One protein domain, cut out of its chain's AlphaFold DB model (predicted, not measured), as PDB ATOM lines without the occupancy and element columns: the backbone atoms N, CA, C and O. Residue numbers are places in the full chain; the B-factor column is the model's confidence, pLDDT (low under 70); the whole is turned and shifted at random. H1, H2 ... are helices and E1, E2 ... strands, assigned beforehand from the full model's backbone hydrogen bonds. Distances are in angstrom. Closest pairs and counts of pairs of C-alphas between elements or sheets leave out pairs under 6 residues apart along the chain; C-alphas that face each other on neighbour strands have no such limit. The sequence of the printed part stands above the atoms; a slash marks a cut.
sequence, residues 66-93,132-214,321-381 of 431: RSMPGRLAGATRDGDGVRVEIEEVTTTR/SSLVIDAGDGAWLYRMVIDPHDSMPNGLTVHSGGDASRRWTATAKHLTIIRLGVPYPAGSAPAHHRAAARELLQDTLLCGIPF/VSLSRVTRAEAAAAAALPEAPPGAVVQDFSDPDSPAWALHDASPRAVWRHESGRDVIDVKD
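Overview. This is residues 66 to 93, 132 to 214 and 321 to 381 of the 431 residues of an uncharacterized protein of Phycisphaeraceae bacterium (UniProt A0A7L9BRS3). One wide, twisted sheet of eight strands makes the wall of this domain, with the long helix H2 crossing one face and the short helix H3 on the opposite face. H1 sits by the edge strand E7 and its neighbour E1, H4 sits at the other edge by E8, and beyond H4 the hairpin of E9 and E10 stands apart from the strands of the sheet. The 172 printed residues include four named helices and ten named strands, in the order H1 E1 E2 E3 E4 E5 E6 H2 E7 H3 E8 H4 E9 E10, and the class is mixed. The large sheet runs E7 E1 E2 E3 E4 E5 E6 E8 and is mixed; the whole is compact, with a radius of gyration of the C-alphas of 18.1 A and spans of 52 by 49 by 30 A.

Along the chain. Find C-alpha 81 at (217.734, 128.930, 29.953); from there E1 runs 35.7 A to residue 92. Read on through E2, residues 132 to 137, E3, 143 to 149, E4, 159 to 165, E5, 169 to 174, and E6, 177 to 182. The sheet's edge strands are E7, residues 321 to 326, and E8, 345 to 349. Look for H2 from C-alpha 193 at (200.941, 138.915, 34.022), 25.5 A to residue 210. The short helices are H1, residues 71 to 77, H3, 328 to 335, and H4, 355 to 360. E9, residues 365 to 371, precedes E10, 374 to 380, which ends at (182.997, 132.878, 25.267).

Arrangement. E2 to E6 form a meander, each strand the antiparallel neighbour of the one before; look at N 134 and O 146, 2.8 A, between E2 and E3. E1 is antiparallel to E7, with N 83 and O 324 at 2.9 A. E8 is parallel to E6, with N 347 and O 178 at 2.8 A. H2 is on the sheet at a height of 9.0 A and runs across the strands, at 88 degrees to E2 on the local plane; C-alphas 145 and 200 are its closest to E3, 5.9 A. H3, on the opposite face, has a height of 6.1 A; H4 is on the same face as H2, over none of the strands. These helices on both faces make three layers. H1 is on the sheet, its closest C-alpha pair with E7 being Ala 75 and Arg 325, 6.5 A. E9 and E10 are a hairpin, with N 376 and O 369 at 2.8 A. In H1, H2 and H3 every O i to N i+4 pair is within hydrogen-bond range; H4 has 0 of 2, but 3 of 3 O i to N i+3 pairs.

Size, cuts and confidence. The farthest C-alphas, of Arg 93 and Ser 372, are 61.8 A apart. Two cuts omit residues 94 to 131, a gap of 21.4 A between C-alphas 93 and 132, and residues 215 to 320, a gap of 20.7 A between C-alphas 214 and 321. Of the links printed whole, none is long. The mean pLDDT of the printed part is 70.5, with values under 70 at residues 66 to 81, 186 to 214 and 360 to 381, among others.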
ATOM      1  N   ARG A  66     219.724 129.316  17.482       36.50
ATOM      2  CA  ARG A  66     220.523 128.129  17.114       36.50
ATOM      3  C   ARG A  66     221.606 128.421  16.066       36.50
ATOM      4  O   ARG A  66     222.493 127.578  15.895       36.50
ATOM      5  N   SER A  67     221.519 129.551  15.359       34.41
ATOM      6  CA  SER A  67     222.463 129.994  14.320       34.41
ATOM      7  C   SER A  67     223.488 131.022  14.812       34.41
ATOM      8  O   SER A  67     224.429 131.317  14.078       34.41
ATOM      9  N   MET A  68     223.351 131.542  16.042       36.16
ATOM     10  CA  MET A  68     224.378 132.395  16.648       36.16
ATOM     11  C   MET A  68     225.689 131.604  16.821       36.16
ATOM     12  O   MET A  68     225.667 130.509  17.390       36.16
ATOM     13  N   PRO A  69     226.849 132.117  16.378       30.38
ATOM     14  CA  PRO A  69     228.125 131.480  16.672       30.38
ATOM     15  C   PRO A  69     228.459 131.685  18.159       30.38
ATOM     16  O   PRO A  69     228.520 132.817  18.630       30.38
ATOM     17  N   GLY A  70     228.674 130.600  18.909       39.00
ATOM     18  CA  GLY A  70     229.123 130.646  20.309       39.00
ATOM     19  C   GLY A  70     228.110 130.142  21.347       39.00
ATOM     20  O   GLY A  70     226.936 129.916  21.064       39.00
ATOM     21  N   ARG A  71     228.594 129.927  22.580       36.56
ATOM     22  CA  ARG A  71     227.960 129.174  23.691       36.56
ATOM     23  C   ARG A  71     226.537 129.600  24.114       36.56
ATOM     24  O   ARG A  71     225.933 128.863  24.881       36.56
ATOM     25  N   LEU A  72     225.967 130.698  23.609       38.00
ATOM     26  CA  LEU A  72     224.539 131.053  23.764       38.00
ATOM     27  C   LEU A  72     223.620 130.186  22.879       38.00
ATOM     28  O   LEU A  72     222.560 129.741  23.324       38.00
ATOM     29  N   ALA A  73     224.071 129.838  21.669       35.41
ATOM     30  CA  ALA A  73     223.458 128.778  20.871       35.41
ATOM     31  C   ALA A  73     223.682 127.399  21.513       35.41
ATOM     32  O   ALA A  73     222.844 126.521  21.377       35.41
ATOM     33  N   GLY A  74     224.790 127.214  22.246       35.44
ATOM     34  CA  GLY A  74     225.033 126.033  23.088       35.44
ATOM     35  C   GLY A  74     224.063 125.938  24.272       35.44
ATOM     36  O   GLY A  74     223.477 124.889  24.492       35.44
ATOM     37  N   ALA A  75     223.812 127.054  24.962       37.91
ATOM     38  CA  ALA A  75     222.858 127.149  26.066       37.91
ATOM     39  C   ALA A  75     221.457 126.707  25.656       37.91
ATOM     40  O   ALA A  75     220.867 125.837  26.282       37.91
ATOM     41  N   THR A  76     220.975 127.217  24.527       39.56
ATOM     42  CA  THR A  76     219.669 126.824  23.987       39.56
ATOM     43  C   THR A  76     219.676 125.437  23.326       39.56
ATOM     44  O   THR A  76     218.633 124.787  23.291       39.56
ATOM     45  N   ARG A  77     220.828 124.937  22.840       40.12
ATOM     46  CA  ARG A  77     220.985 123.574  22.282       40.12
ATOM     47  C   ARG A  77     220.997 122.473  23.344       40.12
ATOM     48  O   ARG A  77     220.458 121.405  23.070       40.12
ATOM     49  N   ASP A  78     221.555 122.734  24.524       45.56
ATOM     50  CA  ASP A  78     221.584 121.781  25.648       45.56
ATOM     51  C   ASP A  78     220.272 121.799  26.458       45.56
ATOM     52  O   ASP A  78     220.047 120.958  27.327       45.56
ATOM     53  N   GLY A  79     219.375 122.743  26.147       51.00
ATOM     54  CA  GLY A  79     218.102 122.927  26.830       51.00
ATOM     55  C   GLY A  79     218.154 123.865  28.035       51.00
ATOM     56  O   GLY A  79     217.156 123.951  28.744       51.00
ATOM     57  N   ASP A  80     219.259 124.566  28.263       62.50
ATOM     58  CA  ASP A  80     219.409 125.548  29.335       62.50
ATOM     59  C   ASP A  80     218.722 126.881  28.999       62.50
ATOM     60  O   ASP A  80     218.575 127.273  27.838       62.50
ATOM     61  N   GLY A  81     218.310 127.595  30.045       69.50
ATOM     62  CA  GLY A  81     217.734 128.930  29.953       69.50
ATOM     63  C   GLY A  81     218.765 130.050  30.071       69.50
ATOM     64  O   GLY A  81     219.960 129.840  30.295       69.50
ATOM     65  N   VAL A  82     218.275 131.280  29.945       72.06
ATOM     66  CA  VAL A  82     219.064 132.509  30.090       72.06
ATOM     67  C   VAL A  82     218.566 133.297  31.290       72.06
ATOM     68  O   VAL A  82     217.359 133.428  31.486       72.06
ATOM     69  N   ARG A  83     219.500 133.860  32.061       79.75
ATOM     70  CA  ARG A  83     219.255 134.837  33.122       79.75
ATOM     71  C   ARG A  83     219.885 136.173  32.758       79.75
ATOM     72  O   ARG A  83     221.062 136.223  32.409       79.75
ATOM     73  N   VAL A  84     219.112 137.244  32.895       74.94
ATOM     74  CA  VAL A  84     219.558 138.621  32.661       74.94
ATOM     75  C   VAL A  84     219.161 139.500  33.827       74.94
ATOM     76  O   VAL A  84     217.997 139.521  34.218       74.94
ATOM     77  N   GLU A  85     220.109 140.272  34.338       81.56
ATOM     78  CA  GLU A  85     219.850 141.349  35.285       81.56
ATOM     79  C   GLU A  85     220.141 142.691  34.631       81.56
ATOM     80  O   GLU A  85     221.176 142.874  33.992       81.56
ATOM     81  N   ILE A  86     219.213 143.628  34.781       77.81
ATOM     82  CA  ILE A  86     219.247 144.943  34.146       77.81
ATOM     83  C   ILE A  86     218.962 145.990  35.210       77.81
ATOM     84  O   ILE A  86     217.972 145.899  35.931       77.81
ATOM     85  N   GLU A  87     219.788 147.019  35.261       84.31
ATOM     86  CA  GLU A  87     219.503 148.258  35.967       84.31
ATOM     87  C   GLU A  87     219.116 149.336  34.963       84.31
ATOM     88  O   GLU A  87     219.848 149.629  34.024       84.31
ATOM     89  N   GLU A  88     217.963 149.951  35.171       82.62
ATOM     90  CA  GLU A  88     217.491 151.102  34.427       82.62
ATOM     91  C   GLU A  88     217.487 152.331  35.341       82.62
ATOM     92  O   GLU A  88     216.948 152.312  36.448       82.62
ATOM     93  N   VAL A  89     218.110 153.412  34.879       83.38
ATOM     94  CA  VAL A  89     218.137 154.706  35.556       83.38
ATOM     95  C   VAL A  89     217.584 155.761  34.614       83.38
ATOM     96  O   VAL A  89     218.211 156.087  33.602       83.38
ATOM     97  N   THR A  90     216.438 156.332  34.965       85.00
ATOM     98  CA  THR A  90     215.840 157.446  34.232       85.00
ATOM     99  C   THR A  90     216.154 158.759  34.939       85.00
ATOM    100  O   THR A  90     215.923 158.924  36.137       85.00
ATOM    101  N   THR A  91     216.686 159.712  34.180       86.62
ATOM    102  CA  THR A  91     216.950 161.093  34.593       86.62
ATOM    103  C   THR A  91     216.255 162.065  33.649       86.62
ATOM    104  O   THR A  91     215.773 161.692  32.576       86.62
ATOM    105  N   THR A  92     216.193 163.338  34.036       89.25
ATOM    106  CA  THR A  92     215.777 164.400  33.123       89.25
ATOM    107  C   THR A  92     216.979 165.117  32.517       89.25
ATOM    108  O   THR A  92     218.023 165.270  33.145       89.25
ATOM    109  N   ARG A  93     216.814 165.551  31.266       88.88
ATOM    110  CA  ARG A  93     217.720 166.435  30.530       88.88
ATOM    111  C   ARG A  93     217.313 167.910  30.640       88.88
ATOM    112  O   ARG A  93     217.944 168.737  29.993       88.88
ATOM    113  N   SER A 132     215.463 147.952  38.913       88.31
ATOM    114  CA  SER A 132     216.219 146.720  38.702       88.31
ATOM    115  C   SER A 132     215.278 145.636  38.194       88.31
ATOM    116  O   SER A 132     214.234 145.370  38.789       88.31
ATOM    117  N   SER A 133     215.636 145.004  37.084       85.75
ATOM    118  CA  SER A 133     214.879 143.918  36.470       85.75
ATOM    119  C   SER A 133     215.722 142.647  36.419       85.75
ATOM    120  O   SER A 133     216.892 142.698  36.063       85.75
ATOM    121  N   LEU A 134     215.132 141.507  36.761       87.50
ATOM    122  CA  LEU A 134     215.701 140.176  36.562       87.50
ATOM    123  C   LEU A 134     214.759 139.407  35.639       87.50
ATOM    124  O   LEU A 134     213.569 139.285  35.934       87.50
ATOM    125  N   VAL A 135     215.297 138.876  34.549       84.31
ATOM    126  CA  VAL A 135     214.580 138.022  33.609       84.31
ATOM    127  C   VAL A 135     215.226 136.648  33.586       84.31
ATOM    128  O   VAL A 135     216.445 136.545  33.498       84.31
ATOM    129  N   ILE A 136     214.407 135.604  33.636       83.25
ATOM    130  CA  ILE A 136     214.811 134.231  33.346       83.25
ATOM    131  C   ILE A 136     213.852 133.670  32.293       83.25
ATOM    132  O   ILE A 136     212.641 133.792  32.460       83.25
ATOM    133  N   ASP A 137     214.368 133.067  31.223       78.75
ATOM    134  CA  ASP A 137     213.562 132.379  30.198       78.75
ATOM    135  C   ASP A 137     214.280 131.097  29.747       78.75
ATOM    136  O   ASP A 137     215.444 131.145  29.339       78.75
ATOM    137  N   ALA A 138     213.595 129.955  29.849       72.38
ATOM    138  CA  ALA A 138     214.093 128.641  29.430       72.38
ATOM    139  C   ALA A 138     213.446 128.112  28.136       72.38
ATOM    140  O   ALA A 138     213.728 126.991  27.717       72.38
ATOM    141  N   GLY A 139     212.580 128.891  27.476       62.25
ATOM    142  CA  GLY A 139     211.966 128.540  26.189       62.25
ATOM    143  C   GLY A 139     210.868 127.467  26.244       62.25
ATOM    144  O   GLY A 139     209.940 127.518  25.440       62.25
ATOM    145  N   ASP A 140     210.895 126.559  27.222       65.38
ATOM    146  CA  ASP A 140     209.914 125.480  27.448       65.38
ATOM    147  C   ASP A 140     208.653 125.921  28.217       65.38
ATOM    148  O   ASP A 140     207.803 125.112  28.589       65.38
ATOM    149  N   GLY A 141     208.507 127.228  28.424       66.81
ATOM    150  CA  GLY A 141     207.393 127.819  29.151       66.81
ATOM    151  C   GLY A 141     207.735 128.218  30.580       66.81
ATOM    152  O   GLY A 141     206.947 128.982  31.131       66.81
ATOM    153  N   ALA A 142     208.882 127.803  31.135       81.12
ATOM    154  CA  ALA A 142     209.392 128.325  32.401       81.12
ATOM    155  C   ALA A 142     210.025 129.713  32.210       81.12
ATOM    156  O   ALA A 142     210.972 129.890  31.437       81.12
ATOM    157  N   TRP A 143     209.496 130.713  32.915       84.62
ATOM    158  CA  TRP A 143     210.043 132.068  32.907       84.62
ATOM    159  C   TRP A 143     209.801 132.798  34.230       84.62
ATOM    160  O   TRP A 143     208.836 132.525  34.948       84.62
ATOM    161  N   LEU A 144     210.664 133.771  34.511       87.75
ATOM    162  CA  LEU A 144     210.537 134.729  35.603       87.75
ATOM    163  C   LEU A 144     210.834 136.137  35.083       87.75
ATOM    164  O   LEU A 144     211.773 136.368  34.329       87.75
ATOM    165  N   TYR A 145     210.055 137.090  35.559       85.75
ATOM    166  CA  TYR A 145     210.277 138.517  35.487       85.75
ATOM    167  C   TYR A 145     210.135 139.090  36.891       85.75
ATOM    168  O   TYR A 145     209.063 139.039  37.495       85.75
ATOM    169  N   ARG A 146     211.208 139.660  37.416       90.12
ATOM    170  CA  ARG A 146     211.179 140.431  38.653       90.12
ATOM    171  C   ARG A 146     211.539 141.864  38.323       90.12
ATOM    172  O   ARG A 146     212.566 142.097  37.703       90.12
ATOM    173  N   MET A 147     210.730 142.800  38.789       88.25
ATOM    174  CA  MET A 147     210.960 144.233  38.684       88.25
ATOM    175  C   MET A 147     210.918 144.837  40.081       88.25
ATOM    176  O   MET A 147     209.958 144.630  40.825       88.25
ATOM    177  N   VAL A 148     211.955 145.589  40.419       87.69
ATOM    178  CA  VAL A 148     212.061 146.364  41.651       87.69
ATOM    179  C   VAL A 148     212.273 147.812  41.257       87.69
ATOM    180  O   VAL A 148     213.177 148.111  40.487       87.69
ATOM    181  N   ILE A 149     211.430 148.697  41.762       85.00
ATOM    182  CA  ILE A 149     211.504 150.138  41.557       85.00
ATOM    183  C   ILE A 149     211.759 150.775  42.912       85.00
ATOM    184  O   ILE A 149     211.002 150.539  43.862       85.00
ATOM    185  N   ASP A 150     212.815 151.578  42.984       84.19
ATOM    186  CA  ASP A 150     213.190 152.279  44.204       84.19
ATOM    187  C   ASP A 150     212.084 153.243  44.661       84.19
ATOM    188  O   ASP A 150     211.385 153.844  43.838       84.19
ATOM    189  N   PRO A 151     211.959 153.474  45.978       80.38
ATOM    190  CA  PRO A 151     211.170 154.575  46.501       80.38
ATOM    191  C   PRO A 151     211.512 155.922  45.854       80.38
ATOM    192  O   PRO A 151     212.678 156.319  45.782       80.38
ATOM    193  N   HIS A 152     210.479 156.662  45.461       74.62
ATOM    194  CA  HIS A 152     210.582 158.040  44.973       74.62
ATOM    195  C   HIS A 152     209.311 158.831  45.300       74.62
ATOM    196  O   HIS A 152     208.331 158.241  45.751       74.62
ATOM    197  N   ASP A 153     209.302 160.137  45.044       66.94
ATOM    198  CA  ASP A 153     208.245 161.054  45.495       66.94
ATOM    199  C   ASP A 153     206.821 160.610  45.099       66.94
ATOM    200  O   ASP A 153     205.897 160.708  45.903       66.94
ATOM    201  N   SER A 154     206.632 160.025  43.909       62.34
ATOM    202  CA  SER A 154     205.323 159.515  43.454       62.34
ATOM    203  C   SER A 154     205.045 158.045  43.829       62.34
ATOM    204  O   SER A 154     203.972 157.510  43.547       62.34
ATOM    205  N   MET A 155     205.993 157.368  44.485       68.69
ATOM    206  CA  MET A 155     205.895 155.982  44.963       68.69
ATOM    207  C   MET A 155     206.817 155.782  46.179       68.69
ATOM    208  O   MET A 155     207.879 155.169  46.061       68.69
ATOM    209  N   PRO A 156     206.439 156.307  47.357       72.00
ATOM    210  CA  PRO A 156     207.319 156.383  48.528       72.00
ATOM    211  C   PRO A 156     207.684 155.020  49.131       72.00
ATOM    212  O   PRO A 156     208.654 154.918  49.868       72.00
ATOM    213  N   ASN A 157     206.941 153.963  48.795       77.19
ATOM    214  CA  ASN A 157     207.227 152.597  49.246       77.19
ATOM    215  C   ASN A 157     207.954 151.758  48.180       77.19
ATOM    216  O   ASN A 157     208.153 150.562  48.382       77.19
ATOM    217  N   GLY A 158     208.295 152.358  47.034       83.19
ATOM    218  CA  GLY A 158     208.762 151.630  45.858       83.19
ATOM    219  C   GLY A 158     207.706 150.667  45.305       83.19
ATOM    220  O   GLY A 158     206.523 150.698  45.676       83.19
ATOM    221  N   LEU A 159     208.135 149.804  44.390       84.50
ATOM    222  CA  LEU A 159     207.306 148.733  43.848       84.50
ATOM    223  C   LEU A 159     208.153 147.506  43.563       84.50
ATOM    224  O   LEU A 159     209.113 147.566  42.807       84.50
ATOM    225  N   THR A 160     207.712 146.377  44.103       86.56
ATOM    226  CA  THR A 160     208.265 145.066  43.786       86.56
ATOM    227  C   THR A 160     207.184 144.227  43.126       86.56
ATOM    228  O   THR A 160     206.108 144.010  43.695       86.56
ATOM    229  N   VAL A 161     207.469 143.779  41.908       85.94
ATOM    230  CA  VAL A 161     206.607 142.922  41.098       85.94
ATOM    231  C   VAL A 161     207.398 141.690  40.716       85.94
ATOM    232  O   VAL A 161     208.493 141.782  40.170       85.94
ATOM    233  N   HIS A 162     206.827 140.529  40.991       90.88
ATOM    234  CA  HIS A 162     207.343 139.250  40.537       90.88
ATOM    235  C   HIS A 162     206.289 138.655  39.621       90.88
ATOM    236  O   HIS A 162     205.098 138.725  39.901       90.88
ATOM    237  N   SER A 163     206.682 138.123  38.484       88.69
ATOM    238  CA  SER A 163     205.782 137.439  37.570       88.69
ATOM    239  C   SER A 163     206.513 136.279  36.963       88.69
ATOM    240  O   SER A 163     207.649 136.430  36.545       88.69
ATOM    241  N   GLY A 164     205.873 135.134  36.904       88.12
ATOM    242  CA  GLY A 164     206.485 133.958  36.330       88.12
ATOM    243  C   GLY A 164     205.432 133.024  35.800       88.12
ATOM    244  O   GLY A 164     204.232 133.311  35.809       88.12
ATOM    245  N   GLY A 165     205.884 131.896  35.299       88.44
ATOM    246  CA  GLY A 165     204.986 130.853  34.864       88.44
ATOM    247  C   GLY A 165     205.743 129.649  34.371       88.44
ATOM    248  O   GLY A 165     206.903 129.753  33.988       88.44
ATOM    249  N   ASP A 166     205.042 128.531  34.385       86.12
ATOM    250  CA  ASP A 166     205.485 127.232  33.917       86.12
ATOM    251  C   ASP A 166     204.522 126.727  32.820       86.12
ATOM    252  O   ASP A 166     203.645 127.451  32.332       86.12
ATOM    253  N   ALA A 167     204.672 125.465  32.418       82.25
ATOM    254  CA  ALA A 167     203.824 124.834  31.406       82.25
ATOM    255  C   ALA A 167     202.341 124.686  31.818       82.25
ATOM    256  O   ALA A 167     201.502 124.359  30.982       82.25
ATOM    257  N   SER A 168     201.997 124.910  33.086       83.31
ATOM    258  CA  SER A 168     200.648 124.737  33.631       83.31
ATOM    259  C   SER A 168     199.962 126.052  33.996       83.31
ATOM    260  O   SER A 168     198.733 126.134  33.941       83.31
ATOM    261  N   ARG A 169     200.719 127.095  34.354       87.06
ATOM    262  CA  ARG A 169     200.175 128.350  34.894       87.06
ATOM    263  C   ARG A 169     201.121 129.528  34.724       87.06
ATOM    264  O   ARG A 169     202.317 129.389  34.505       87.06
ATOM    265  N   ARG A 170     200.565 130.717  34.900       88.12
ATOM    266  CA  ARG A 170     201.266 131.995  35.010       88.12
ATOM    267  C   ARG A 170     200.793 132.710  36.264       88.12
ATOM    268  O   ARG A 170     199.641 132.558  36.667       88.12
ATOM    269  N   TRP A 171     201.655 133.508  36.860       90.81
ATOM    270  CA  TRP A 171     201.354 134.206  38.096       90.81
ATOM    271  C   TRP A 171     202.014 135.582  38.133       90.81
ATOM    272  O   TRP A 171     203.020 135.834  37.469       90.81
ATOM    273  N   THR A 172     201.434 136.477  38.926       89.88
ATOM    274  CA  THR A 172     202.037 137.756  39.307       89.88
ATOM    275  C   THR A 172     201.838 137.967  40.798       89.88
ATOM    276  O   THR A 172     200.714 137.917  41.288       89.88
ATOM    277  N   ALA A 173     202.926 138.239  41.505       89.00
ATOM    278  CA  ALA A 173     202.943 138.566  42.915       89.00
ATOM    279  C   ALA A 173     203.431 140.006  43.127       89.00
ATOM    280  O   ALA A 173     204.391 140.474  42.509       89.00
ATOM    281  N   THR A 174     202.764 140.699  44.035       87.88
ATOM    282  CA  THR A 174     203.161 141.989  44.606       87.88
ATOM    283  C   THR A 174     203.053 141.884  46.123       87.88
ATOM    284  O   THR A 174     202.484 140.922  46.634       87.88
ATOM    285  N   ALA A 175     203.491 142.903  46.862       84.31
ATOM    286  CA  ALA A 175     203.344 142.924  48.321       84.31
ATOM    287  C   ALA A 175     201.890 142.761  48.823       84.31
ATOM    288  O   ALA A 175     201.686 142.427  49.982       84.31
ATOM    289  N   LYS A 176     200.883 143.025  47.977       85.81
ATOM    290  CA  LYS A 176     199.461 143.026  48.365       85.81
ATOM    291  C   LYS A 176     198.598 142.005  47.626       85.81
ATOM    292  O   LYS A 176     197.458 141.799  48.023       85.81
ATOM    293  N   HIS A 177     199.099 141.414  46.547       88.06
ATOM    294  CA  HIS A 177     198.294 140.567  45.669       88.06
ATOM    295  C   HIS A 177     199.123 139.415  45.126       88.06
ATOM    296  O   HIS A 177     200.270 139.626  44.727       88.06
ATOM    297  N   LEU A 178     198.508 138.240  45.036       90.94
ATOM    298  CA  LEU A 178     198.993 137.111  44.254       90.94
ATOM    299  C   LEU A 178     197.899 136.714  43.262       90.94
ATOM    300  O   LEU A 178     196.844 136.227  43.657       90.94
ATOM    301  N   THR A 179     198.156 136.921  41.978       88.81
ATOM    302  CA  THR A 179     197.271 136.497  40.893       88.81
ATOM    303  C   THR A 179     197.840 135.244  40.250       88.81
ATOM    304  O   THR A 179     199.000 135.245  39.839       88.81
ATOM    305  N   ILE A 180     197.026 134.202  40.117       91.69
ATOM    306  CA  ILE A 180     197.388 132.913  39.520       91.69
ATOM    307  C   ILE A 180     196.421 132.652  38.376       91.69
ATOM    308  O   ILE A 180     195.220 132.836  38.524       91.69
ATOM    309  N   ILE A 181     196.926 132.269  37.210       84.62
ATOM    310  CA  ILE A 181     196.098 131.983  36.043       84.62
ATOM    311  C   ILE A 181     196.607 130.704  35.395       84.62
ATOM    312  O   ILE A 181     197.779 130.615  35.024       84.62
ATOM    313  N   ARG A 182     195.729 129.725  35.205       85.25
ATOM    314  CA  ARG A 182     196.069 128.506  34.469       85.25
ATOM    315  C   ARG A 182     196.408 128.815  33.006       85.25
ATOM    316  O   ARG A 182     195.854 129.729  32.391       85.25
ATOM    317  N   LEU A 183     197.344 128.066  32.429       78.56
ATOM    318  CA  LEU A 183     197.695 128.195  31.019       78.56
ATOM    319  C   LEU A 183     196.479 127.851  30.140       78.56
ATOM    320  O   LEU A 183     195.751 126.905  30.418       78.56
ATOM    321  N   GLY A 184     196.251 128.638  29.086       69.31
ATOM    322  CA  GLY A 184     195.080 128.510  28.206       69.31
ATOM    323  C   GLY A 184     193.870 129.347  28.636       69.31
ATOM    324  O   GLY A 184     193.017 129.652  27.809       69.31
ATOM    325  N   VAL A 185     193.829 129.814  29.885       72.50
ATOM    326  CA  VAL A 185     192.822 130.780  30.342       72.50
ATOM    327  C   VAL A 185     193.181 132.165  29.784       72.50
ATOM    328  O   VAL A 185     194.364 132.528  29.781       72.50
ATOM    329  N   PRO A 186     192.225 132.972  29.292       66.94
ATOM    330  CA  PRO A 186     192.488 134.357  28.904       66.94
ATOM    331  C   PRO A 186     192.923 135.196  30.113       66.94
ATOM    332  O   PRO A 186     192.723 134.821  31.265       66.94
ATOM    333  N   TYR A 187     193.594 136.318  29.867       66.69
ATOM    334  CA  TYR A 187     193.956 137.231  30.951       66.69
ATOM    335  C   TYR A 187     192.693 137.943  31.441       66.69
ATOM    336  O   TYR A 187     192.033 138.585  30.618       66.69
ATOM    337  N   PRO A 188     192.354 137.878  32.743       66.81
ATOM    338  CA  PRO A 188     191.325 138.746  33.296       66.81
ATOM    339  C   PRO A 188     191.676 140.205  32.990       66.81
ATOM    340  O   PRO A 188     192.850 140.593  33.053       66.81
ATOM    341  N   ALA A 189     190.679 141.013  32.638       58.25
ATOM    342  CA  ALA A 189     190.880 142.429  32.373       58.25
ATOM    343  C   ALA A 189     191.526 143.095  33.600       58.25
ATOM    344  O   ALA A 189     191.088 142.887  34.733       58.25
ATOM    345  N   GLY A 190     192.605 143.850  33.371       55.84
ATOM    346  CA  GLY A 190     193.395 144.476  34.436       55.84
ATOM    347  C   GLY A 190     194.433 143.567  35.107       55.84
ATOM    348  O   GLY A 190     195.180 144.044  35.958       55.84
ATOM    349  N   SER A 191     194.541 142.287  34.726       57.84
ATOM    350  CA  SER A 191     195.599 141.413  35.245       57.84
ATOM    351  C   SER A 191     196.957 141.733  34.600       57.84
ATOM    352  O   SER A 191     197.123 141.764  33.381       57.84
ATOM    353  N   ALA A 192     197.964 141.956  35.443       59.53
ATOM    354  CA  ALA A 192     199.316 142.331  35.035       59.53
ATOM    355  C   ALA A 192     200.196 141.241  34.352       59.53
ATOM    356  O   ALA A 192     201.105 141.629  33.610       59.53
ATOM    357  N   PRO A 193     199.976 139.909  34.507       54.12
ATOM    358  CA  PRO A 193     200.941 138.915  34.022       54.12
ATOM    359  C   PRO A 193     201.176 138.923  32.497       54.12
ATOM    360  O   PRO A 193     202.255 138.534  32.047       54.12
ATOM    361  N   ALA A 194     200.209 139.390  31.689       51.28
ATOM    362  CA  ALA A 194     200.350 139.475  30.226       51.28
ATOM    363  C   ALA A 194     201.433 140.465  29.805       51.28
ATOM    364  O   ALA A 194     202.286 140.167  28.966       51.28
ATOM    365  N   HIS A 195     201.387 141.648  30.415       59.84
ATOM    366  CA  HIS A 195     202.275 142.755  30.103       59.84
ATOM    367  C   HIS A 195     203.707 142.436  30.534       59.84
ATOM    368  O   HIS A 195     204.648 142.759  29.817       59.84
ATOM    369  N   HIS A 196     203.873 141.714  31.644       63.69
ATOM    370  CA  HIS A 196     205.189 141.367  32.173       63.69
ATOM    371  C   HIS A 196     205.920 140.306  31.353       63.69
ATOM    372  O   HIS A 196     207.122 140.438  31.152       63.69
ATOM    373  N   ARG A 197     205.228 139.294  30.808       63.38
ATOM    374  CA  ARG A 197     205.883 138.321  29.913       63.38
ATOM    375  C   ARG A 197     206.337 138.968  28.603       63.38
ATOM    376  O   ARG A 197     207.405 138.643  28.091       63.38
ATOM    377  N   ALA A 198     205.527 139.878  28.056       59.88
ATOM    378  CA  ALA A 198     205.897 140.647  26.872       59.88
ATOM    379  C   ALA A 198     207.098 141.566  27.153       59.88
ATOM    380  O   ALA A 198     208.060 141.536  26.391       59.88
ATOM    381  N   ALA A 199     207.079 142.288  28.279       57.03
ATOM    382  CA  ALA A 199     208.182 143.141  28.718       57.03
ATOM    383  C   ALA A 199     209.471 142.346  28.984       57.03
ATOM    384  O   ALA A 199     210.544 142.761  28.567       57.03
ATOM    385  N   ALA A 200     209.376 141.172  29.613       59.22
ATOM    386  CA  ALA A 200     210.512 140.279  29.835       59.22
ATOM    387  C   ALA A 200     211.168 139.852  28.516       59.22
ATOM    388  O   ALA A 200     212.387 139.912  28.375       59.22
ATOM    389  N   ARG A 201     210.356 139.475  27.522       60.47
ATOM    390  CA  ARG A 201     210.849 139.117  26.186       60.47
ATOM    391  C   ARG A 201     211.453 140.296  25.444       60.47
ATOM    392  O   ARG A 201     212.466 140.118  24.780       60.47
ATOM    393  N   GLU A 202     210.854 141.473  25.555       56.53
ATOM    394  CA  GLU A 202     211.399 142.701  24.978       56.53
ATOM    395  C   GLU A 202     212.750 143.055  25.603       56.53
ATOM    396  O   GLU A 202     213.707 143.283  24.877       56.53
ATOM    397  N   LEU A 203     212.878 142.971  26.930       59.12
ATOM    398  CA  LEU A 203     214.143 143.193  27.634       59.12
ATOM    399  C   LEU A 203     215.217 142.173  27.245       59.12
ATOM    400  O   LEU A 203     216.372 142.551  27.058       59.12
ATOM    401  N   LEU A 204     214.855 140.896  27.095       60.31
ATOM    402  CA  LEU A 204     215.769 139.869  26.588       60.31
ATOM    403  C   LEU A 204     216.205 140.169  25.156       60.31
ATOM    404  O   LEU A 204     217.388 140.076  24.855       60.31
ATOM    405  N   GLN A 205     215.275 140.551  24.281       56.09
ATOM    406  CA  GLN A 205     215.583 140.907  22.897       56.09
ATOM    407  C   GLN A 205     216.491 142.131  22.828       56.09
ATOM    408  O   GLN A 205     217.539 142.054  22.196       56.09
ATOM    409  N   ASP A 206     216.151 143.214  23.522       51.16
ATOM    410  CA  ASP A 206     216.972 144.422  23.612       51.16
ATOM    411  C   ASP A 206     218.374 144.089  24.135       51.16
ATOM    412  O   ASP A 206     219.367 144.527  23.557       51.16
ATOM    413  N   THR A 207     218.472 143.259  25.176       52.22
ATOM    414  CA  THR A 207     219.752 142.815  25.752       52.22
ATOM    415  C   THR A 207     220.565 141.987  24.762       52.22
ATOM    416  O   THR A 207     221.753 142.237  24.586       52.22
ATOM    417  N   LEU A 208     219.944 141.016  24.089       51.09
ATOM    418  CA  LEU A 208     220.615 140.161  23.108       51.09
ATOM    419  C   LEU A 208     221.050 140.955  21.872       51.09
ATOM    420  O   LEU A 208     222.121 140.694  21.333       51.09
ATOM    421  N   LEU A 209     220.266 141.953  21.455       46.44
ATOM    422  CA  LEU A 209     220.632 142.896  20.397       46.44
ATOM    423  C   LEU A 209     221.787 143.814  20.826       46.44
ATOM    424  O   LEU A 209     222.666 144.097  20.016       46.44
ATOM    425  N   CYS A 210     221.824 144.243  22.093       38.56
ATOM    426  CA  CYS A 210     222.958 144.979  22.670       38.56
ATOM    427  C   CYS A 210     224.207 144.101  22.833       38.56
ATOM    428  O   CYS A 210     225.320 144.617  22.862       38.56
ATOM    429  N   GLY A 211     224.012 142.788  22.952       34.75
ATOM    430  CA  GLY A 211     225.051 141.798  23.170       34.75
ATOM    431  C   GLY A 211     225.581 141.129  21.909       34.75
ATOM    432  O   GLY A 211     226.391 140.232  22.090       34.75
ATOM    433  N   ILE A 212     225.159 141.504  20.686       36.97
ATOM    434  CA  ILE A 212     225.669 140.914  19.430       36.97
ATOM    435  C   ILE A 212     227.182 141.152  19.349       36.97
ATOM    436  O   ILE A 212     227.615 142.263  19.027       36.97
ATOM    437  N   PRO A 213     228.006 140.117  19.577       32.38
ATOM    438  CA  PRO A 213     229.427 140.202  19.350       32.38
ATOM    439  C   PRO A 213     229.610 140.056  17.834       32.38
ATOM    440  O   PRO A 213     229.227 139.038  17.257       32.38
ATOM    441  N   PHE A 214     230.199 141.045  17.161       32.97
ATOM    442  CA  PHE A 214     230.735 140.849  15.809       32.97
ATOM    443  C   PHE A 214     231.979 139.959  15.925       32.97
ATOM    444  O   PHE A 214     233.101 140.448  15.959       32.97
ATOM    445  N   VAL A 321     223.590 144.210  34.115       74.88
ATOM    446  CA  VAL A 321     224.461 143.944  35.267       74.88
ATOM    447  C   VAL A 321     225.060 142.552  35.158       74.88
ATOM    448  O   VAL A 321     226.246 142.362  35.415       74.88
ATOM    449  N   SER A 322     224.246 141.581  34.747       67.25
ATOM    450  CA  SER A 322     224.690 140.212  34.535       67.25
ATOM    451  C   SER A 322     223.902 139.544  33.411       67.25
ATOM    452  O   SER A 322     222.714 139.803  33.207       67.25
ATOM    453  N   LEU A 323     224.591 138.681  32.668       67.56
ATOM    454  CA  LEU A 323     224.019 137.771  31.684       67.56
ATOM    455  C   LEU A 323     224.667 136.404  31.899       67.56
ATOM    456  O   LEU A 323     225.873 136.254  31.692       67.56
ATOM    457  N   SER A 324     223.880 135.416  32.316       67.38
ATOM    458  CA  SER A 324     224.374 134.067  32.596       67.38
ATOM    459  C   SER A 324     223.460 132.993  32.016       67.38
ATOM    460  O   SER A 324     222.266 133.203  31.788       67.38
ATOM    461  N   ARG A 325     224.028 131.805  31.793       69.94
ATOM    462  CA  ARG A 325     223.237 130.588  31.583       69.94
ATOM    463  C   ARG A 325     222.575 130.193  32.901       69.94
ATOM    464  O   ARG A 325     223.130 130.456  33.968       69.94
ATOM    465  N   VAL A 326     221.415 129.557  32.812       71.94
ATOM    466  CA  VAL A 326     220.772 128.870  33.937       71.94
ATOM    467  C   VAL A 326     220.293 127.503  33.492       71.94
ATOM    468  O   VAL A 326     219.822 127.330  32.371       71.94
ATOM    469  N   THR A 327     220.388 126.525  34.374       78.50
ATOM    470  CA  THR A 327     219.853 125.186  34.130       78.50
ATOM    471  C   THR A 327     218.325 125.213  34.085       78.50
ATOM    472  O   THR A 327     217.677 126.090  34.669       78.50
ATOM    473  N   ARG A 328     217.710 124.202  33.461       79.44
ATOM    474  CA  ARG A 328     216.244 124.026  33.525       79.44
ATOM    475  C   ARG A 328     215.721 123.931  34.951       79.44
ATOM    476  O   ARG A 328     214.653 124.456  35.240       79.44
ATOM    477  N   ALA A 329     216.464 123.271  35.839       84.62
ATOM    478  CA  ALA A 329     216.077 123.132  37.237       84.62
ATOM    479  C   ALA A 329     216.033 124.496  37.944       84.62
ATOM    480  O   ALA A 329     215.072 124.790  38.650       84.62
ATOM    481  N   GLU A 330     217.025 125.356  37.700       85.06
ATOM    482  CA  GLU A 330     217.047 126.725  38.227       85.06
ATOM    483  C   GLU A 330     215.924 127.582  37.636       85.06
ATOM    484  O   GLU A 330     215.253 128.304  38.374       85.06
ATOM    485  N   ALA A 331     215.678 127.483  36.327       83.62
ATOM    486  CA  ALA A 331     214.588 128.206  35.679       83.62
ATOM    487  C   ALA A 331     213.212 127.754  36.194       83.62
ATOM    488  O   ALA A 331     212.367 128.595  36.495       83.62
ATOM    489  N   ALA A 332     213.002 126.447  36.365       86.44
ATOM    490  CA  ALA A 332     211.777 125.887  36.927       86.44
ATOM    491  C   ALA A 332     211.577 126.306  38.390       86.44
ATOM    492  O   ALA A 332     210.475 126.700  38.768       86.44
ATOM    493  N   ALA A 333     212.638 126.286  39.201       90.56
ATOM    494  CA  ALA A 333     212.587 126.759  40.583       90.56
ATOM    495  C   ALA A 333     212.255 128.258  40.661       90.56
ATOM    496  O   ALA A 333     211.452 128.669  41.492       90.56
ATOM    497  N   ALA A 334     212.821 129.074  39.767       88.94
ATOM    498  CA  ALA A 334     212.539 130.505  39.694       88.94
ATOM    499  C   ALA A 334     211.119 130.818  39.189       88.94
ATOM    500  O   ALA A 334     210.510 131.796  39.619       88.94
ATOM    501  N   ALA A 335     210.596 129.996  38.279       88.62
ATOM    502  CA  ALA A 335     209.253 130.105  37.720       88.62
ATOM    503  C   ALA A 335     208.156 129.517  38.627       88.62
ATOM    504  O   ALA A 335     206.968 129.691  38.338       88.62
ATOM    505  N   ALA A 336     208.535 128.821  39.704       92.25
ATOM    506  CA  ALA A 336     207.600 128.205  40.632       92.25
ATOM    507  C   ALA A 336     206.663 129.250  41.252       92.25
ATOM    508  O   ALA A 336     207.053 130.385  41.530       92.25
ATOM    509  N   LEU A 337     205.408 128.851  41.468       93.12
ATOM    510  CA  LEU A 337     204.421 129.689  42.137       93.12
ATOM    511  C   LEU A 337     204.924 130.034  43.553       93.12
ATOM    512  O   LEU A 337     205.149 129.107  44.335       93.12
ATOM    513  N   PRO A 338     205.087 131.323  43.902       93.12
ATOM    514  CA  PRO A 338     205.502 131.701  45.241       93.12
ATOM    515  C   PRO A 338     204.369 131.495  46.248       93.12
ATOM    516  O   PRO A 338     203.186 131.524  45.901       93.12
ATOM    517  N   GLU A 339     204.737 131.373  47.519       93.31
ATOM    518  CA  GLU A 339     203.776 131.515  48.609       93.31
ATOM    519  C   GLU A 339     203.180 132.930  48.612       93.31
ATOM    520  O   GLU A 339     203.851 133.917  48.290       93.31
ATOM    521  N   ALA A 340     201.900 133.032  48.971       90.31
ATOM    522  CA  ALA A 340     201.242 134.322  49.095       90.31
ATOM    523  C   ALA A 340     201.902 135.129  50.227       90.31
ATOM    524  O   ALA A 340     202.011 134.619  51.347       90.31
ATOM    525  N   PRO A 341     202.310 136.390  49.985       84.19
ATOM    526  CA  PRO A 341     202.805 137.242  51.056       84.19
ATOM    527  C   PRO A 341     201.767 137.363  52.184       84.19
ATOM    528  O   PRO A 341     200.565 137.386  51.898       84.19
ATOM    529  N   PRO A 342     202.183 137.482  53.458       87.75
ATOM    530  CA  PRO A 342     201.248 137.662  54.563       87.75
ATOM    531  C   PRO A 342     200.295 138.840  54.315       87.75
ATOM    532  O   PRO A 342     200.730 139.966  54.082       87.75
ATOM    533  N   GLY A 343     198.986 138.573  54.351       88.62
ATOM    534  CA  GLY A 343     197.945 139.578  54.101       88.62
ATOM    535  C   GLY A 343     197.707 139.926  52.625       88.62
ATOM    536  O   GLY A 343     196.915 140.826  52.345       88.62
ATOM    537  N   ALA A 344     198.356 139.240  51.679       88.19
ATOM    538  CA  ALA A 344     198.072 139.418  50.261       88.19
ATOM    539  C   ALA A 344     196.708 138.829  49.883       88.19
ATOM    540  O   ALA A 344     196.325 137.743  50.321       88.19
ATOM    541  N   VAL A 345     195.994 139.528  49.003       89.38
ATOM    542  CA  VAL A 345     194.779 139.014  48.369       89.38
ATOM    543  C   VAL A 345     195.181 138.010  47.293       89.38
ATOM    544  O   VAL A 345     195.899 138.358  46.351       89.38
ATOM    545  N   VAL A 346     194.714 136.770  47.423       91.12
ATOM    546  CA  VAL A 346     194.951 135.717  46.430       91.12
ATOM    547  C   VAL A 346     193.784 135.676  45.449       91.12
ATOM    548  O   VAL A 346     192.633 135.500  45.841       91.12
ATOM    549  N   GLN A 347     194.091 135.841  44.165       89.12
ATOM    550  CA  GLN A 347     193.150 135.710  43.058       89.12
ATOM    551  C   GLN A 347     193.587 134.544  42.180       89.12
ATOM    552  O   GLN A 347     194.485 134.685  41.347       89.12
ATOM    553  N   ASP A 348     192.969 133.387  42.387       90.12
ATOM    554  CA  ASP A 348     193.289 132.180  41.637       90.12
ATOM    555  C   ASP A 348     192.253 131.932  40.537       90.12
ATOM    556  O   ASP A 348     191.094 131.653  40.816       90.12
ATOM    557  N   PHE A 349     192.672 132.039  39.282       85.62
ATOM    558  CA  PHE A 349     191.876 131.762  38.084       85.62
ATOM    559  C   PHE A 349     192.203 130.381  37.495       85.62
ATOM    560  O   PHE A 349     192.004 130.139  36.301       85.62
ATOM    561  N   SER A 350     192.768 129.485  38.307       83.44
ATOM    562  CA  SER A 350     193.043 128.092  37.941       83.44
ATOM    563  C   SER A 350     191.830 127.176  38.083       83.44
ATOM    564  O   SER A 350     191.913 126.014  37.688       83.44
ATOM    565  N   ASP A 351     190.717 127.711  38.579       81.62
ATOM    566  CA  ASP A 351     189.415 127.060  38.682       81.62
ATOM    567  C   ASP A 351     188.355 127.947  37.986       81.62
ATOM    568  O   ASP A 351     188.308 129.159  38.252       81.62
ATOM    569  N   PRO A 352     187.534 127.407  37.064       72.88
ATOM    570  CA  PRO A 352     186.462 128.158  36.411       72.88
ATOM    571  C   PRO A 352     185.387 128.637  37.397       72.88
ATOM    572  O   PRO A 352     184.774 129.675  37.149       72.88
ATOM    573  N   ASP A 353     185.206 127.941  38.520       77.31
ATOM    574  CA  ASP A 353     184.231 128.274  39.564       77.31
ATOM    575  C   ASP A 353     184.845 129.129  40.686       77.31
ATOM    576  O   ASP A 353     184.205 129.407  41.703       77.31
ATOM    577  N   SER A 354     186.087 129.590  40.499       82.06
ATOM    578  CA  SER A 354     186.775 130.417  41.482       82.06
ATOM    579  C   SER A 354     185.984 131.687  41.826       82.06
ATOM    580  O   SER A 354     185.579 132.433  40.923       82.06
ATOM    581  N   PRO A 355     185.861 132.039  43.121       81.00
ATOM    582  CA  PRO A 355     185.246 133.297  43.530       81.00
ATOM    583  C   PRO A 355     186.013 134.522  43.007       81.00
ATOM    584  O   PRO A 355     185.447 135.614  42.946       81.00
ATOM    585  N   ALA A 356     187.273 134.363  42.574       81.00
ATOM    586  CA  ALA A 356     188.048 135.434  41.956       81.00
ATOM    587  C   ALA A 356     187.362 136.001  40.701       81.00
ATOM    588  O   ALA A 356     187.485 137.193  40.427       81.00
ATOM    589  N   TRP A 357     186.589 135.190  39.970       75.44
ATOM    590  CA  TRP A 357     185.874 135.637  38.772       75.44
ATOM    591  C   TRP A 357     184.795 136.684  39.053       75.44
ATOM    592  O   TRP A 357     184.548 137.522  38.188       75.44
ATOM    593  N   ALA A 358     184.212 136.699  40.256       76.31
ATOM    594  CA  ALA A 358     183.201 137.688  40.639       76.31
ATOM    595  C   ALA A 358     183.763 139.120  40.701       76.31
ATOM    596  O   ALA A 358     183.037 140.091  40.528       76.31
ATOM    597  N   LEU A 359     185.076 139.279  40.909       71.38
ATOM    598  CA  LEU A 359     185.738 140.590  40.876       71.38
ATOM    599  C   LEU A 359     186.032 141.067  39.442       71.38
ATOM    600  O   LEU A 359     186.483 142.194  39.242       71.38
ATOM    601  N   HIS A 360     185.792 140.212  38.446       69.19
ATOM    602  CA  HIS A 360     186.191 140.397  37.054       69.19
ATOM    603  C   HIS A 360     185.038 140.086  36.088       69.19
ATOM    604  O   HIS A 360     185.261 139.521  35.018       69.19
ATOM    605  N   ASP A 361     183.815 140.495  36.431       64.06
ATOM    606  CA  ASP A 361     182.590 140.153  35.690       64.06
ATOM    607  C   ASP A 361     182.586 140.556  34.207       64.06
ATOM    608  O   ASP A 361     181.935 139.901  33.398       64.06
ATOM    609  N   ALA A 362     183.353 141.586  33.833       59.09
ATOM    610  CA  ALA A 362     183.515 142.032  32.447       59.09
ATOM    611  C   ALA A 362     184.629 141.297  31.667       59.09
ATOM    612  O   ALA A 362     184.874 141.609  30.502       59.09
ATOM    613  N   SER A 363     185.349 140.361  32.295       56.66
ATOM    614  CA  SER A 363     186.436 139.623  31.640       56.66
ATOM    615  C   SER A 363     185.901 138.467  30.790       56.66
ATOM    616  O   SER A 363     184.886 137.868  31.155       56.66
ATOM    617  N   PRO A 364     186.588 138.095  29.690       57.50
ATOM    618  CA  PRO A 364     186.241 136.904  28.921       57.50
ATOM    619  C   PRO A 364     186.188 135.684  29.844       57.50
ATOM    620  O   PRO A 364     187.182 135.347  30.493       57.50
ATOM    621  N   ARG A 365     185.021 135.034  29.920       58.03
ATOM    622  CA  ARG A 365     184.848 133.821  30.721       58.03
ATOM    623  C   ARG A 365     185.211 132.622  29.857       58.03
ATOM    624  O   ARG A 365     184.565 132.343  28.848       58.03
ATOM    625  N   ALA A 366     186.256 131.921  30.267       56.56
ATOM    626  CA  ALA A 366     186.555 130.603  29.746       56.56
ATOM    627  C   ALA A 366     185.579 129.601  30.379       56.56
ATOM    628  O   ALA A 366     185.573 129.433  31.595       56.56
ATOM    629  N   VAL A 367     184.752 128.946  29.570       56.16
ATOM    630  CA  VAL A 367     183.951 127.795  29.994       56.16
ATOM    631  C   VAL A 367     184.814 126.557  29.816       56.16
ATOM    632  O   VAL A 367     185.266 126.268  28.711       56.16
ATOM    633  N   TRP A 368     185.082 125.849  30.908       57.84
ATOM    634  CA  TRP A 368     185.936 124.666  30.872       57.84
ATOM    635  C   TRP A 368     185.040 123.444  30.797       57.84
ATOM    636  O   TRP A 368     184.092 123.307  31.571       57.84
ATOM    637  N   ARG A 369     185.323 122.556  29.853       59.72
ATOM    638  CA  ARG A 369     184.676 121.251  29.773       59.72
ATOM    639  C   ARG A 369     185.746 120.189  29.835       59.72
ATOM    640  O   ARG A 369     186.707 120.231  29.071       59.72
ATOM    641  N   HIS A 370     185.573 119.241  30.742       48.00
ATOM    642  CA  HIS A 370     186.403 118.053  30.747       48.00
ATOM    643  C   HIS A 370     185.809 117.063  29.743       48.00
ATOM    644  O   HIS A 370     184.770 116.455  30.000       48.00
ATOM    645  N   GLU A 371     186.434 116.939  28.574       62.44
ATOM    646  CA  GLU A 371     185.983 116.046  27.508       62.44
ATOM    647  C   GLU A 371     187.061 114.992  27.245       62.44
ATOM    648  O   GLU A 371     188.184 115.300  26.852       62.44
ATOM    649  N   SER A 372     186.716 113.719  27.457       60.44
ATOM    650  CA  SER A 372     187.567 112.569  27.108       60.44
ATOM    651  C   SER A 372     189.005 112.643  27.659       60.44
ATOM    652  O   SER A 372     189.966 112.334  26.955       60.44
ATOM    653  N   GLY A 373     189.168 113.073  28.916       49.59
ATOM    654  CA  GLY A 373     190.479 113.174  29.572       49.59
ATOM    655  C   GLY A 373     191.316 114.386  29.150       49.59
ATOM    656  O   GLY A 373     192.509 114.435  29.447       49.59
ATOM    657  N   ARG A 374     190.723 115.361  28.451       45.59
ATOM    658  CA  ARG A 374     191.346 116.648  28.118       45.59
ATOM    659  C   ARG A 374     190.456 117.798  28.570       45.59
ATOM    660  O   ARG A 374     189.234 117.735  28.456       45.59
ATOM    661  N   ASP A 375     191.088 118.865  29.040       51.00
ATOM    662  CA  ASP A 375     190.391 120.116  29.320       51.00
ATOM    663  C   ASP A 375     190.207 120.887  28.010       51.00
ATOM    664  O   ASP A 375     191.176 121.285  27.358       51.00
ATOM    665  N   VAL A 376     188.952 121.079  27.615       54.38
ATOM    666  CA  VAL A 376     188.548 121.939  26.505       54.38
ATOM    667  C   VAL A 376     188.168 123.292  27.090       54.38
ATOM    668  O   VAL A 376     187.253 123.398  27.907       54.38
ATOM    669  N   ILE A 377     188.893 124.331  26.683       57.56
ATOM    670  CA  ILE A 377     188.640 125.709  27.103       57.56
ATOM    671  C   ILE A 377     187.882 126.409  25.979       57.56
ATOM    672  O   ILE A 377     188.461 126.728  24.941       57.56
ATOM    673  N   ASP A 378     186.591 126.641  26.188       57.12
ATOM    674  CA  ASP A 378     185.751 127.420  25.285       57.12
ATOM    675  C   ASP A 378     185.727 128.873  25.771       57.12
ATOM    676  O   ASP A 378     185.185 129.189  26.835       57.12
ATOM    677  N   VAL A 379     186.382 129.770  25.039       56.19
ATOM    678  CA  VAL A 379     186.397 131.195  25.378       56.19
ATOM    679  C   VAL A 379     185.126 131.806  24.814       56.19
ATOM    680  O   VAL A 379     185.026 132.055  23.614       56.19
ATOM    681  N   LYS A 380     184.141 132.068  25.678       51.12
ATOM    682  CA  LYS A 380     182.997 132.878  25.267       51.12
ATOM    683  C   LYS A 380     183.462 134.322  25.168       51.12
ATOM    684  O   LYS A 380     183.666 134.976  26.194       51.12
ATOM    685  N   ASP A 381     183.594 134.808  23.939       44.78
ATOM    686  CA  ASP A 381     183.687 136.235  23.664       44.78
ATOM    687  C   ASP A 381     182.443 136.906  24.260       44.78
ATOM    688  O   ASP A 381     181.329 136.803  23.743       44.78
TER     689      ASP A 381